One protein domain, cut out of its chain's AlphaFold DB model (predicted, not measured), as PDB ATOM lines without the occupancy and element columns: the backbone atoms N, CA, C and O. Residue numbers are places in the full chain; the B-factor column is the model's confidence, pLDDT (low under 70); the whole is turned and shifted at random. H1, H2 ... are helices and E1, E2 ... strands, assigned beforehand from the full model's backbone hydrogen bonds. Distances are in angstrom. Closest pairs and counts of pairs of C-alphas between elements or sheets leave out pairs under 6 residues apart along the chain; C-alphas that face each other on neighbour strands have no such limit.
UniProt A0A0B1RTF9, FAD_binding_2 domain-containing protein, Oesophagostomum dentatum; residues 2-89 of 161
ATOM      1  N   ASP A   2      29.978 -11.024  36.505       83.56
ATOM      2  CA  ASP A   2      29.503  -9.691  36.918       83.56
ATOM      3  C   ASP A   2      29.025  -8.873  35.702       83.56
ATOM      4  O   ASP A   2      29.183  -9.303  34.558       83.56
ATOM      5  N   THR A   3      28.387  -7.726  35.953       90.50
ATOM      6  CA  THR A   3      27.796  -6.865  34.912       90.50
ATOM      7  C   THR A   3      28.838  -6.394  33.894       90.50
ATOM      8  O   THR A   3      28.581  -6.441  32.693       90.50
ATOM      9  N   MET A   4      30.037  -6.024  34.357       93.75
ATOM     10  CA  MET A   4      31.122  -5.557  33.489       93.75
ATOM     11  C   MET A   4      31.573  -6.633  32.502       93.75
ATOM     12  O   MET A   4      31.692  -6.363  31.308       93.75
ATOM     13  N   ASN A   5      31.795  -7.856  32.985       91.94
ATOM     14  CA  ASN A   5      32.224  -8.969  32.144       91.94
ATOM     15  C   ASN A   5      31.124  -9.427  31.176       91.94
ATOM     16  O   ASN A   5      31.432  -9.842  30.064       91.94
ATOM     17  N   ALA A   6      29.849  -9.340  31.569       89.62
ATOM     18  CA  ALA A   6      28.736  -9.694  30.686       89.62
ATOM     19  C   ALA A   6      28.599  -8.743  29.482       89.62
ATOM     20  O   ALA A   6      28.184  -9.182  28.414       89.62
ATOM     21  N   GLY A   7      28.959  -7.465  29.644       91.50
ATOM     22  CA  GLY A   7      28.981  -6.470  28.564       91.50
ATOM     23  C   GLY A   7      30.337  -6.319  27.869       91.50
ATOM     24  O   GLY A   7      30.626  -5.239  27.370       91.50
ATOM     25  N   ASP A   8      31.198  -7.342  27.922       93.31
ATOM     26  CA  ASP A   8      32.544  -7.357  27.312       93.31
ATOM     27  C   ASP A   8      33.422  -6.140  27.676       93.31
ATOM     28  O   ASP A   8      34.265  -5.683  26.911       93.31
ATOM     29  N   ARG A   9      33.209  -5.584  28.878       93.25
ATOM     30  CA  ARG A   9      33.852  -4.356  29.376       93.25
ATOM     31  C   ARG A   9      33.653  -3.103  28.506       93.25
ATOM     32  O   ARG A   9      34.371  -2.130  28.713       93.25
ATOM     33  N   GLU A  10      32.658  -3.078  27.621       96.69
ATOM     34  CA  GLU A  10      32.281  -1.867  26.871       96.69
ATOM     35  C   GLU A  10      31.309  -0.953  27.637       96.69
ATOM     36  O   GLU A  10      30.983   0.147  27.195       96.69
ATOM     37  N   ASN A  11      30.838  -1.397  28.804       96.38
ATOM     38  CA  ASN A  11      29.985  -0.595  29.678       96.38
ATOM     39  C   ASN A  11      30.741   0.625  30.231       96.38
ATOM     40  O   ASN A  11      31.927   0.539  30.549       96.38
ATOM     41  N   ASP A  12      30.020   1.721  30.462       97.44
ATOM     42  CA  ASP A  12      30.514   2.825  31.287       97.44
ATOM     43  C   ASP A  12      30.537   2.396  32.763       97.44
ATOM     44  O   ASP A  12      29.494   2.074  33.341       97.44
ATOM     45  N   GLU A  13      31.727   2.379  33.368       96.06
ATOM     46  CA  GLU A  13      31.938   1.927  34.748       96.06
ATOM     47  C   GLU A  13      31.112   2.735  35.759       96.06
ATOM     48  O   GLU A  13      30.510   2.153  36.659       96.06
ATOM     49  N   VAL A  14      30.979   4.052  35.566       97.81
ATOM     50  CA  VAL A  14      30.235   4.923  36.491       97.81
ATOM     51  C   VAL A  14      28.744   4.595  36.466       97.81
ATOM     52  O   VAL A  14      28.077   4.620  37.503       97.81
ATOM     53  N   LEU A  15      28.201   4.269  35.292       97.50
ATOM     54  CA  LEU A  15      26.798   3.873  35.169       97.50
ATOM     55  C   LEU A  15      26.541   2.474  35.738       97.50
ATOM     56  O   LEU A  15      25.467   2.238  36.295       97.50
ATOM     57  N   VAL A  16      27.504   1.557  35.621       96.88
ATOM     58  CA  VAL A  16      27.404   0.224  36.232       96.88
ATOM     59  C   VAL A  16      27.454   0.318  37.753       96.88
ATOM     60  O   VAL A  16      26.619  -0.306  38.407       96.88
ATOM     61  N   ASP A  17      28.354   1.125  38.310       96.69
ATOM     62  CA  ASP A  17      28.429   1.350  39.756       96.69
ATOM     63  C   ASP A  17      27.125   1.963  40.275       96.69
ATOM     64  O   ASP A  17      26.519   1.432  41.203       96.69
ATOM     65  N   LEU A  18      26.602   2.996  39.601       97.62
ATOM     66  CA  LEU A  18      25.310   3.588  39.955       97.62
ATOM     67  C   LEU A  18      24.170   2.558  39.927       97.62
ATOM     68  O   LEU A  18      23.325   2.555  40.825       97.62
ATOM     69  N   LEU A  19      24.133   1.693  38.907       96.38
ATOM     70  CA  LEU A  19      23.135   0.627  38.785       96.38
ATOM     71  C   LEU A  19      23.223  -0.363  39.953       96.38
ATOM     72  O   LEU A  19      22.188  -0.759  40.490       96.38
ATOM     73  N   VAL A  20      24.434  -0.778  40.325       95.06
ATOM     74  CA  VAL A  20      24.668  -1.737  41.410       95.06
ATOM     75  C   VAL A  20      24.324  -1.108  42.758       95.06
ATOM     76  O   VAL A  20      23.516  -1.678  43.497       95.06
ATOM     77  N   ASP A  21      24.849   0.079  43.040       96.88
ATOM     78  CA  ASP A  21      24.683   0.763  44.323       96.88
ATOM     79  C   ASP A  21      23.228   1.171  44.575       96.88
ATOM     80  O   ASP A  21      22.741   1.080  45.699       96.88
ATOM     81  N   SER A  22      22.494   1.547  43.521       97.00
ATOM     82  CA  SER A  22      21.081   1.947  43.632       97.00
ATOM     83  C   SER A  22      20.103   0.766  43.593       97.00
ATOM     84  O   SER A  22      18.895   0.964  43.738       97.00
ATOM     85  N   SER A  23      20.578  -0.461  43.347       96.12
ATOM     86  CA  SER A  23      19.697  -1.607  43.084       96.12
ATOM     87  C   SER A  23      18.829  -1.990  44.287       96.12
ATOM     88  O   SER A  23      17.638  -2.252  44.111       96.12
ATOM     89  N   SER A  24      19.388  -1.971  45.503       96.12
ATOM     90  CA  SER A  24      18.643  -2.281  46.734       96.12
ATOM     91  C   SER A  24      17.531  -1.264  46.982       96.12
ATOM     92  O   SER A  24      16.377  -1.647  47.164       96.12
ATOM     93  N   ASP A  25      17.852   0.028  46.890       97.94
ATOM     94  CA  ASP A  25      16.889   1.115  47.085       97.94
ATOM     95  C   ASP A  25      15.760   1.067  46.044       97.94
ATOM     96  O   ASP A  25      14.596   1.326  46.358       97.94
ATOM     97  N   ALA A  26      16.077   0.696  44.799       96.81
ATOM     98  CA  ALA A  26      15.075   0.514  43.754       96.81
ATOM     99  C   ALA A  26      14.113  -0.644  44.071       96.81
ATOM    100  O   ALA A  26      12.903  -0.502  43.872       96.81
ATOM    101  N   ILE A  27      14.617  -1.771  44.586       96.69
ATOM    102  CA  ILE A  27      13.781  -2.900  45.022       96.69
ATOM    103  C   ILE A  27      12.896  -2.492  46.202       96.69
ATOM    104  O   ILE A  27      11.682  -2.708  46.147       96.69
ATOM    105  N   ASP A  28      13.460  -1.837  47.216       97.50
ATOM    106  CA  ASP A  28      12.711  -1.357  48.381       97.50
ATOM    107  C   ASP A  28      11.618  -0.364  47.975       97.50
ATOM    108  O   ASP A  28      10.480  -0.442  48.452       97.50
ATOM    109  N   TYR A  29      11.913   0.526  47.025       97.62
ATOM    110  CA  TYR A  29      10.919   1.429  46.459       97.62
ATOM    111  C   TYR A  29       9.776   0.662  45.782       97.62
ATOM    112  O   TYR A  29       8.610   0.945  46.063       97.62
ATOM    113  N   LEU A  30      10.061  -0.340  44.947       97.12
ATOM    114  CA  LEU A  30       9.019  -1.150  44.301       97.12
ATOM    115  C   LEU A  30       8.177  -1.944  45.313       97.12
ATOM    116  O   LEU A  30       6.951  -2.011  45.172       97.12
ATOM    117  N   ILE A  31       8.799  -2.482  46.362       96.69
ATOM    118  CA  ILE A  31       8.093  -3.140  47.470       96.69
ATOM    119  C   ILE A  31       7.196  -2.136  48.202       96.69
ATOM    120  O   ILE A  31       6.046  -2.451  48.509       96.69
ATOM    121  N   SER A  32       7.656  -0.896  48.403       96.94
ATOM    122  CA  SER A  32       6.849   0.175  49.012       96.94
ATOM    123  C   SER A  32       5.612   0.551  48.180       96.94
ATOM    124  O   SER A  32       4.605   1.000  48.731       96.94
ATOM    125  N   LEU A  33       5.645   0.313  46.861       96.25
ATOM    126  CA  LEU A  33       4.490   0.448  45.963       96.25
ATOM    127  C   LEU A  33       3.543  -0.767  46.013       96.25
ATOM    128  O   LEU A  33       2.477  -0.749  45.393       96.25
ATOM    129  N   GLY A  34       3.908  -1.821  46.746       94.25
ATOM    130  CA  GLY A  34       3.125  -3.043  46.917       94.25
ATOM    131  C   GLY A  34       3.393  -4.120  45.864       94.25
ATOM    132  O   GLY A  34       2.506  -4.939  45.608       94.25
ATOM    133  N   VAL A  35       4.565  -4.107  45.220       95.06
ATOM    134  CA  VAL A  35       5.025  -5.213  44.364       95.06
ATOM    135  C   VAL A  35       5.668  -6.282  45.247       95.06
ATOM    136  O   VAL A  35       6.572  -5.986  46.020       95.06
ATOM    137  N   ASP A  36       5.218  -7.529  45.128       93.31
ATOM    138  CA  ASP A  36       5.857  -8.659  45.807       93.31
ATOM    139  C   ASP A  36       7.042  -9.163  44.973       93.31
ATOM    140  O   ASP A  36       6.846  -9.713  43.894       93.31
ATOM    141  N   LEU A  37       8.261  -8.933  45.462       94.81
ATOM    142  CA  LEU A  37       9.530  -9.279  44.810       94.81
ATOM    143  C   LEU A  37      10.344 -10.287  45.641       94.81
ATOM    144  O   LEU A  37      11.578 -10.236  45.673       94.81
ATOM    145  N   SER A  38       9.645 -11.159  46.373       93.88
ATOM    146  CA  SER A  38      10.240 -12.086  47.344       93.88
ATOM    147  C   SER A  38      10.889 -13.331  46.737       93.88
ATOM    148  O   SER A  38      11.681 -13.982  47.419       93.88
ATOM    149  N   ASP A  39      10.589 -13.668  45.480       93.38
ATOM    150  CA  ASP A  39      11.222 -14.795  44.796       93.38
ATOM    151  C   ASP A  39      12.538 -14.356  44.137       93.38
ATOM    152  O   ASP A  39      12.588 -13.328  43.461       93.38
ATOM    153  N   ILE A  40      13.617 -15.117  44.334       94.38
ATOM    154  CA  ILE A  40      14.956 -14.769  43.835       94.38
ATOM    155  C   ILE A  40      15.469 -15.882  42.931       94.38
ATOM    156  O   ILE A  40      15.754 -16.994  43.370       94.38
ATOM    157  N   ASN A  41      15.668 -15.534  41.662       91.94
ATOM    158  CA  ASN A  41      16.063 -16.457  40.612       91.94
ATOM    159  C   ASN A  41      17.506 -16.227  40.131       91.94
ATOM    160  O   ASN A  41      18.089 -15.139  40.248       91.94
ATOM    161  N   LEU A  42      18.096 -17.287  39.573       93.19
ATOM    162  CA  LEU A  42      19.381 -17.251  38.875       93.19
ATOM    163  C   LEU A  42      19.129 -17.131  37.367       93.19
ATOM    164  O   LEU A  42      18.558 -18.035  36.763       93.19
ATOM    165  N   CYS A  43      19.583 -16.037  36.756       90.38
ATOM    166  CA  CYS A  43      19.533 -15.849  35.306       90.38
ATOM    167  C   CYS A  43      20.907 -16.090  34.661       90.38
ATOM    168  O   CYS A  43      21.939 -16.126  35.337       90.38
ATOM    169  N   GLY A  44      20.921 -16.263  33.336       88.69
ATOM    170  CA  GLY A  44      22.153 -16.440  32.564       88.69
ATOM    171  C   GLY A  44      23.172 -15.327  32.837       88.69
ATOM    172  O   GLY A  44      22.815 -14.168  33.015       88.69
ATOM    173  N   GLY A  45      24.453 -15.692  32.926       86.25
ATOM    174  CA  GLY A  45      25.535 -14.755  33.248       86.25
ATOM    175  C   GLY A  45      25.672 -14.414  34.739       86.25
ATOM    176  O   GLY A  45      26.686 -13.851  35.144       86.25
ATOM    177  N   HIS A  46      24.739 -14.793  35.614       91.56
ATOM    178  CA  HIS A  46      24.850 -14.479  37.041       91.56
ATOM    179  C   HIS A  46      25.844 -15.415  37.752       91.56
ATOM    180  O   HIS A  46      25.918 -16.604  37.458       91.56
ATOM    181  N   SER A  47      26.654 -14.893  38.683       92.12
ATOM    182  CA  SER A  47      27.471 -15.725  39.597       92.12
ATOM    183  C   SER A  47      26.670 -16.262  40.784       92.12
ATOM    184  O   SER A  47      27.031 -17.297  41.332       92.12
ATOM    185  N   VAL A  48      25.606 -15.559  41.180       93.81
ATOM    186  CA  VAL A  48      24.717 -15.891  42.301       93.81
ATOM    187  C   VAL A  48      23.273 -15.503  41.955       93.81
ATOM    188  O   VAL A  48      23.084 -14.612  41.120       93.81
ATOM    189  N   PRO A  49      22.246 -16.131  42.560       94.69
ATOM    190  CA  PRO A  49      20.857 -15.702  42.395       94.69
ATOM    191  C   PRO A  49      20.684 -14.246  42.842       94.69
ATOM    192  O   PRO A  49      21.099 -13.885  43.940       94.69
ATOM    193  N   ARG A  50      20.116 -13.410  41.969       94.31
ATOM    194  CA  ARG A  50      19.918 -11.964  42.213       94.31
ATOM    195  C   ARG A  50      18.802 -11.339  41.373       94.31
ATOM    196  O   ARG A  50      18.676 -10.121  41.325       94.31
ATOM    197  N   THR A  51      18.024 -12.152  40.661       94.12
ATOM    198  CA  THR A  51      16.879 -11.666  39.888       94.12
ATOM    199  C   THR A  51      15.642 -11.729  40.764       94.12
ATOM    200  O   THR A  51      15.125 -12.818  41.004       94.12
ATOM    201  N   HIS A  52      15.174 -10.574  41.225       94.38
ATOM    202  CA  HIS A  52      13.922 -10.468  41.965       94.38
ATOM    203  C   HIS A  52      12.719 -10.706  41.050       94.38
ATOM    204  O   HIS A  52      12.630 -10.142  39.956       94.38
ATOM    205  N   TRP A  53      11.792 -11.537  41.508       92.50
ATOM    206  CA  TRP A  53      10.642 -11.999  40.747       92.50
ATOM    207  C   TRP A  53       9.384 -12.032  41.623       92.50
ATOM    208  O   TRP A  53       9.455 -12.052  42.852       92.50
ATOM    209  N   MET A  54       8.216 -12.032  40.975       91.56
ATOM    210  CA  MET A  54       6.935 -12.204  41.660       91.56
ATOM    211  C   MET A  54       6.646 -13.687  41.902       91.56
ATOM    212  O   MET A  54       6.557 -14.434  40.924       91.56
ATOM    213  N   PRO A  55       6.427 -14.132  43.150       89.56
ATOM    214  CA  PRO A  55       6.173 -15.541  43.410       89.56
ATOM    215  C   PRO A  55       4.962 -16.030  42.600       89.56
ATOM    216  O   PRO A  55       3.961 -15.310  42.473       89.56
ATOM    217  N   PRO A  56       5.023 -17.246  42.029       84.19
ATOM    218  CA  PRO A  56       3.910 -17.783  41.266       84.19
ATOM    219  C   PRO A  56       2.674 -17.899  42.171       84.19
ATOM    220  O   PRO A  56       2.788 -18.296  43.338       84.19
ATOM    221  N   PRO A  57       1.474 -17.564  41.666       81.44
ATOM    222  CA  PRO A  57       0.268 -17.685  42.462       81.44
ATOM    223  C   PRO A  57      -0.006 -19.161  42.776       81.44
ATOM    224  O   PRO A  57       0.302 -20.048  41.980       81.44
ATOM    225  N   LYS A  58      -0.631 -19.426  43.930       78.94
ATOM    226  CA  LYS A  58      -1.026 -20.791  44.334       78.94
ATOM    227  C   LYS A  58      -1.978 -21.444  43.327       78.94
ATOM    228  O   LYS A  58      -1.933 -22.653  43.138       78.94
ATOM    229  N   GLU A  59      -2.821 -20.634  42.688       73.62
ATOM    230  CA  GLU A  59      -3.746 -21.030  41.629       73.62
ATOM    231  C   GLU A  59      -3.786 -19.933  40.554       73.62
ATOM    232  O   GLU A  59      -3.762 -18.743  40.873       73.62
ATOM    233  N   GLY A  60      -3.869 -20.319  39.279       72.69
ATOM    234  CA  GLY A  60      -3.909 -19.390  38.146       72.69
ATOM    235  C   GLY A  60      -2.583 -19.268  37.389       72.69
ATOM    236  O   GLY A  60      -1.634 -20.012  37.621       72.69
ATOM    237  N   ARG A  61      -2.539 -18.353  36.413       76.19
ATOM    238  CA  ARG A  61      -1.337 -18.111  35.601       76.19
ATOM    239  C   ARG A  61      -0.382 -17.179  36.334       76.19
ATOM    240  O   ARG A  61      -0.826 -16.203  36.934       76.19
ATOM    241  N   ALA A  62       0.915 -17.459  36.227       79.50
ATOM    242  CA  ALA A  62       1.948 -16.546  36.691       79.50
ATOM    243  C   ALA A  62       1.778 -15.171  36.028       79.50
ATOM    244  O   ALA A  62       1.512 -15.071  34.828       79.50
ATOM    245  N   VAL A  63       1.908 -14.121  36.833       80.62
ATOM    246  CA  VAL A  63       1.941 -12.742  36.349       80.62
ATOM    247  C   VAL A  63       3.394 -12.416  36.037       80.62
ATOM    248  O   VAL A  63       4.265 -12.654  36.872       80.62
ATOM    249  N   ASN A  64       3.675 -11.884  34.847       86.12
ATOM    250  CA  ASN A  64       5.031 -11.453  34.532       86.12
ATOM    251  C   ASN A  64       5.408 -10.252  35.413       86.12
ATOM    252  O   ASN A  64       4.626  -9.309  35.576       86.12
ATOM    253  N   VAL A  65       6.627 -10.273  35.961       91.75
ATOM    254  CA  VAL A  65       7.106  -9.268  36.925       91.75
ATOM    255  C   VAL A  65       6.977  -7.836  36.390       91.75
ATOM    256  O   VAL A  65       6.536  -6.938  37.107       91.75
ATOM    257  N   GLY A  66       7.245  -7.634  35.093       92.19
ATOM    258  CA  GLY A  66       7.116  -6.332  34.436       92.19
ATOM    259  C   GLY A  66       5.691  -5.770  34.474       92.19
ATOM    260  O   GLY A  66       5.498  -4.598  34.801       92.19
ATOM    261  N   PHE A  67       4.673  -6.595  34.212       92.12
ATOM    262  CA  PHE A  67       3.278  -6.155  34.304       92.12
ATOM    263  C   PHE A  67       2.879  -5.819  35.740       92.12
ATOM    264  O   PHE A  67       2.177  -4.828  35.957       92.12
ATOM    265  N   GLY A  68       3.329  -6.607  36.720       93.44
ATOM    266  CA  GLY A  68       3.067  -6.339  38.134       93.44
ATOM    267  C   GLY A  68       3.631  -4.993  38.583       93.44
ATOM    268  O   GLY A  68       2.899  -4.187  39.162       93.44
ATOM    269  N   ILE A  69       4.889  -4.710  38.231       95.81
ATOM    270  CA  ILE A  69       5.552  -3.429  38.512       95.81
ATOM    271  C   ILE A  69       4.778  -2.264  37.887       95.81
ATOM    272  O   ILE A  69       4.395  -1.327  38.592       95.81
ATOM    273  N   ILE A  70       4.494  -2.331  36.580       95.69
ATOM    274  CA  ILE A  70       3.780  -1.262  35.861       95.69
ATOM    275  C   ILE A  70       2.391  -1.038  36.463       95.69
ATOM    276  O   ILE A  70       1.975   0.107  36.639       95.69
ATOM    277  N   SER A  71       1.680  -2.114  36.807       95.06
ATOM    278  CA  SER A  71       0.337  -2.033  37.387       95.06
ATOM    279  C   SER A  71       0.351  -1.310  38.732       95.06
ATOM    280  O   SER A  71      -0.407  -0.362  38.916       95.06
ATOM    281  N   LYS A  72       1.260  -1.682  39.644       95.88
ATOM    282  CA  LYS A  72       1.363  -1.043  40.967       95.88
ATOM    283  C   LYS A  72       1.820   0.409  40.890       95.88
ATOM    284  O   LYS A  72       1.230   1.272  41.542       95.88
ATOM    285  N   ALA A  73       2.808   0.706  40.048       96.06
ATOM    286  CA  ALA A  73       3.245   2.080  39.817       96.06
ATOM    287  C   ALA A  73       2.111   2.945  39.237       96.06
ATOM    288  O   ALA A  73       1.893   4.072  39.688       96.06
ATOM    289  N   LYS A  74       1.342   2.405  38.282       95.50
ATOM    290  CA  LYS A  74       0.168   3.073  37.709       95.50
ATOM    291  C   LYS A  74      -0.913   3.317  38.759       95.50
ATOM    292  O   LYS A  74      -1.432   4.430  38.820       95.50
ATOM    293  N   ASP A  75      -1.242   2.323  39.580       96.00
ATOM    294  CA  ASP A  75      -2.232   2.468  40.652       96.00
ATOM    295  C   ASP A  75      -1.836   3.600  41.607       96.00
ATOM    296  O   ASP A  75      -2.658   4.473  41.905       96.00
ATOM    297  N   LYS A  76      -0.556   3.656  42.005       95.06
ATOM    298  CA  LYS A  76      -0.046   4.731  42.864       95.06
ATOM    299  C   LYS A  76      -0.114   6.100  42.192       95.06
ATOM    300  O   LYS A  76      -0.506   7.079  42.824       95.06
ATOM    301  N   LEU A  77       0.235   6.179  40.910       94.94
ATOM    302  CA  LEU A  77       0.168   7.422  40.144       94.94
ATOM    303  C   LEU A  77      -1.273   7.943  40.031       94.94
ATOM    304  O   LEU A  77      -1.512   9.140  40.195       94.94
ATOM    305  N   LEU A  78      -2.241   7.052  39.799       94.88
ATOM    306  CA  LEU A  78      -3.664   7.398  39.748       94.88
ATOM    307  C   LEU A  78      -4.203   7.827  41.118       94.88
ATOM    308  O   LEU A  78      -5.049   8.717  41.188       94.88
ATOM    309  N   GLU A  79      -3.725   7.224  42.207       95.25
ATOM    310  CA  GLU A  79      -4.034   7.671  43.568       95.25
ATOM    311  C   GLU A  79      -3.529   9.102  43.806       95.25
ATOM    312  O   GLU A  79      -4.300   9.964  44.234       95.25
ATOM    313  N   ILE A  80      -2.265   9.376  43.457       94.75
ATOM    314  CA  ILE A  80      -1.663  10.710  43.566       94.75
ATOM    315  C   ILE A  80      -2.457  11.721  42.742       94.75
ATOM    316  O   ILE A  80      -2.796  12.776  43.265       94.75
ATOM    317  N   GLN A  81      -2.804  11.393  41.498       95.12
ATOM    318  CA  GLN A  81      -3.592  12.275  40.638       95.12
ATOM    319  C   GLN A  81      -4.983  12.571  41.224       95.12
ATOM    320  O   GLN A  81      -5.453  13.699  41.135       95.12
ATOM    321  N   LYS A  82      -5.648  11.590  41.849       94.69
ATOM    322  CA  LYS A  82      -6.945  11.814  42.515       94.69
ATOM    323  C   LYS A  82      -6.827  12.756  43.713       94.69
ATOM    324  O   LYS A  82      -7.730  13.552  43.942       94.69
ATOM    325  N   GLN A  83      -5.747  12.642  44.485       96.06
ATOM    326  CA  GLN A  83      -5.512  13.463  45.677       96.06
ATOM    327  C   GLN A  83      -4.974  14.859  45.330       96.06
ATOM    328  O   GLN A  83      -5.270  15.825  46.030       96.06
ATOM    329  N   ARG A  84      -4.170  14.958  44.266       94.94
ATOM    330  CA  ARG A  84      -3.438  16.153  43.828       94.94
ATOM    331  C   ARG A  84      -3.545  16.295  42.302       94.94
ATOM    332  O   ARG A  84      -2.581  16.024  41.585       94.94
ATOM    333  N   PRO A  85      -4.723  16.686  41.783       91.25
ATOM    334  CA  PRO A  85      -4.987  16.710  40.342       91.25
ATOM    335  C   PRO A  85      -4.114  17.703  39.567       91.25
ATOM    336  O   PRO A  85      -3.847  17.474  38.388       91.25
ATOM    337  N   ASP A  86      -3.636  18.759  40.225       93.31
ATOM    338  CA  ASP A  86      -2.780  19.776  39.606       93.31
ATOM    339  C   ASP A  86      -1.295  19.366  39.551       93.31
ATOM    340  O   ASP A  86      -0.536  19.921  38.757       93.31
ATOM    341  N   ASP A  87      -0.879  18.362  40.335       92.88
ATOM    342  CA  ASP A  87       0.519  17.908  40.398       92.88
ATOM    343  C   ASP A  87       0.876  16.968  39.238       92.88
ATOM    344  O   ASP A  87       2.030  16.914  38.806       92.88
ATOM    345  N   VAL A  88      -0.092  16.182  38.745       93.81
ATOM    346  CA  VAL A  88       0.156  15.109  37.770       93.81
ATOM    347  C   VAL A  88      -0.898  15.092  36.668       93.81
ATOM    348  O   VAL A  88      -2.069  14.765  36.878       93.81
ATOM    349  N   LYS A  89      -0.440  15.306  35.432       93.06
ATOM    350  CA  LYS A  89      -1.247  15.154  34.220       93.06
ATOM    351  C   LYS A  89      -0.719  14.013  33.358       93.06
ATOM    352  O   LYS A  89       0.413  14.051  32.891       93.06
TER     353      LYS A  89
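This is residues 2 to 89 of the 161 residues of the protein "FAD_binding_2 domain-containing protein" of Oesophagostomum dentatum (UniProt A0A0B1RTF9). The model is a loose, wide V of helices: H2 and H3, joined end to end, make one arm, and the long helix H4 makes the other, with the last turns of H3 close to the first turns of H4 at the corner. A small hairpin of strands E1 and E2 lies outside the V near this corner, and H1 sits at the far end of the first arm. The 88 printed residues, mostly helix by class, run H1, H2, H3, E1, E2, H4, and the two strands are antiparallel. The whole is loose, with a radius of gyration of the C-alphas of 16.5 A, and flat, spanning 46 by 38 by 17 A.

H1 is residues 3 to 6, with C-alpha 3 at (27.796, -6.865, 34.912). H2 is residues 13 to 21, 12.1 A long, and H3 residues 23 to 32, 14.3 A. E1 is residues 39 to 41 and E2 residues 51 to 53. H4, residues 65 to 83, measures 27.4 A and ends with C-alpha 83 at (-5.512, 13.463, 45.677).

H1 and H2 only just touch, with 3 pairs of C-alphas within 8 A, the closest those of Thr 3 and Val 16, 7.2 A apart. H2 and H3 meet only through their tight link. H3 and H4 are close but not clearly touching, the closest C-alphas being those of Leu 30 and Ile 69, 7.1 A apart, at a steep tilt of 58 degrees, the same way. In the hairpin of E1 and E2, N 41 and O 51 are 2.8 A apart, within hydrogen-bond range. H2 and H4 are apart. Every O i to N i+4 pair is within hydrogen-bond range in H2, H3 and H4; H1 is too short for such a pair.

The C-alphas of Asp 8 and Gln 83 are the two farthest apart, at 47.1 A. The printed part has no cut, and the link from E2 to H4 is long, with 11 residues. Residues 82 to 87 stand free. No printed residue is under 70 in pLDDT.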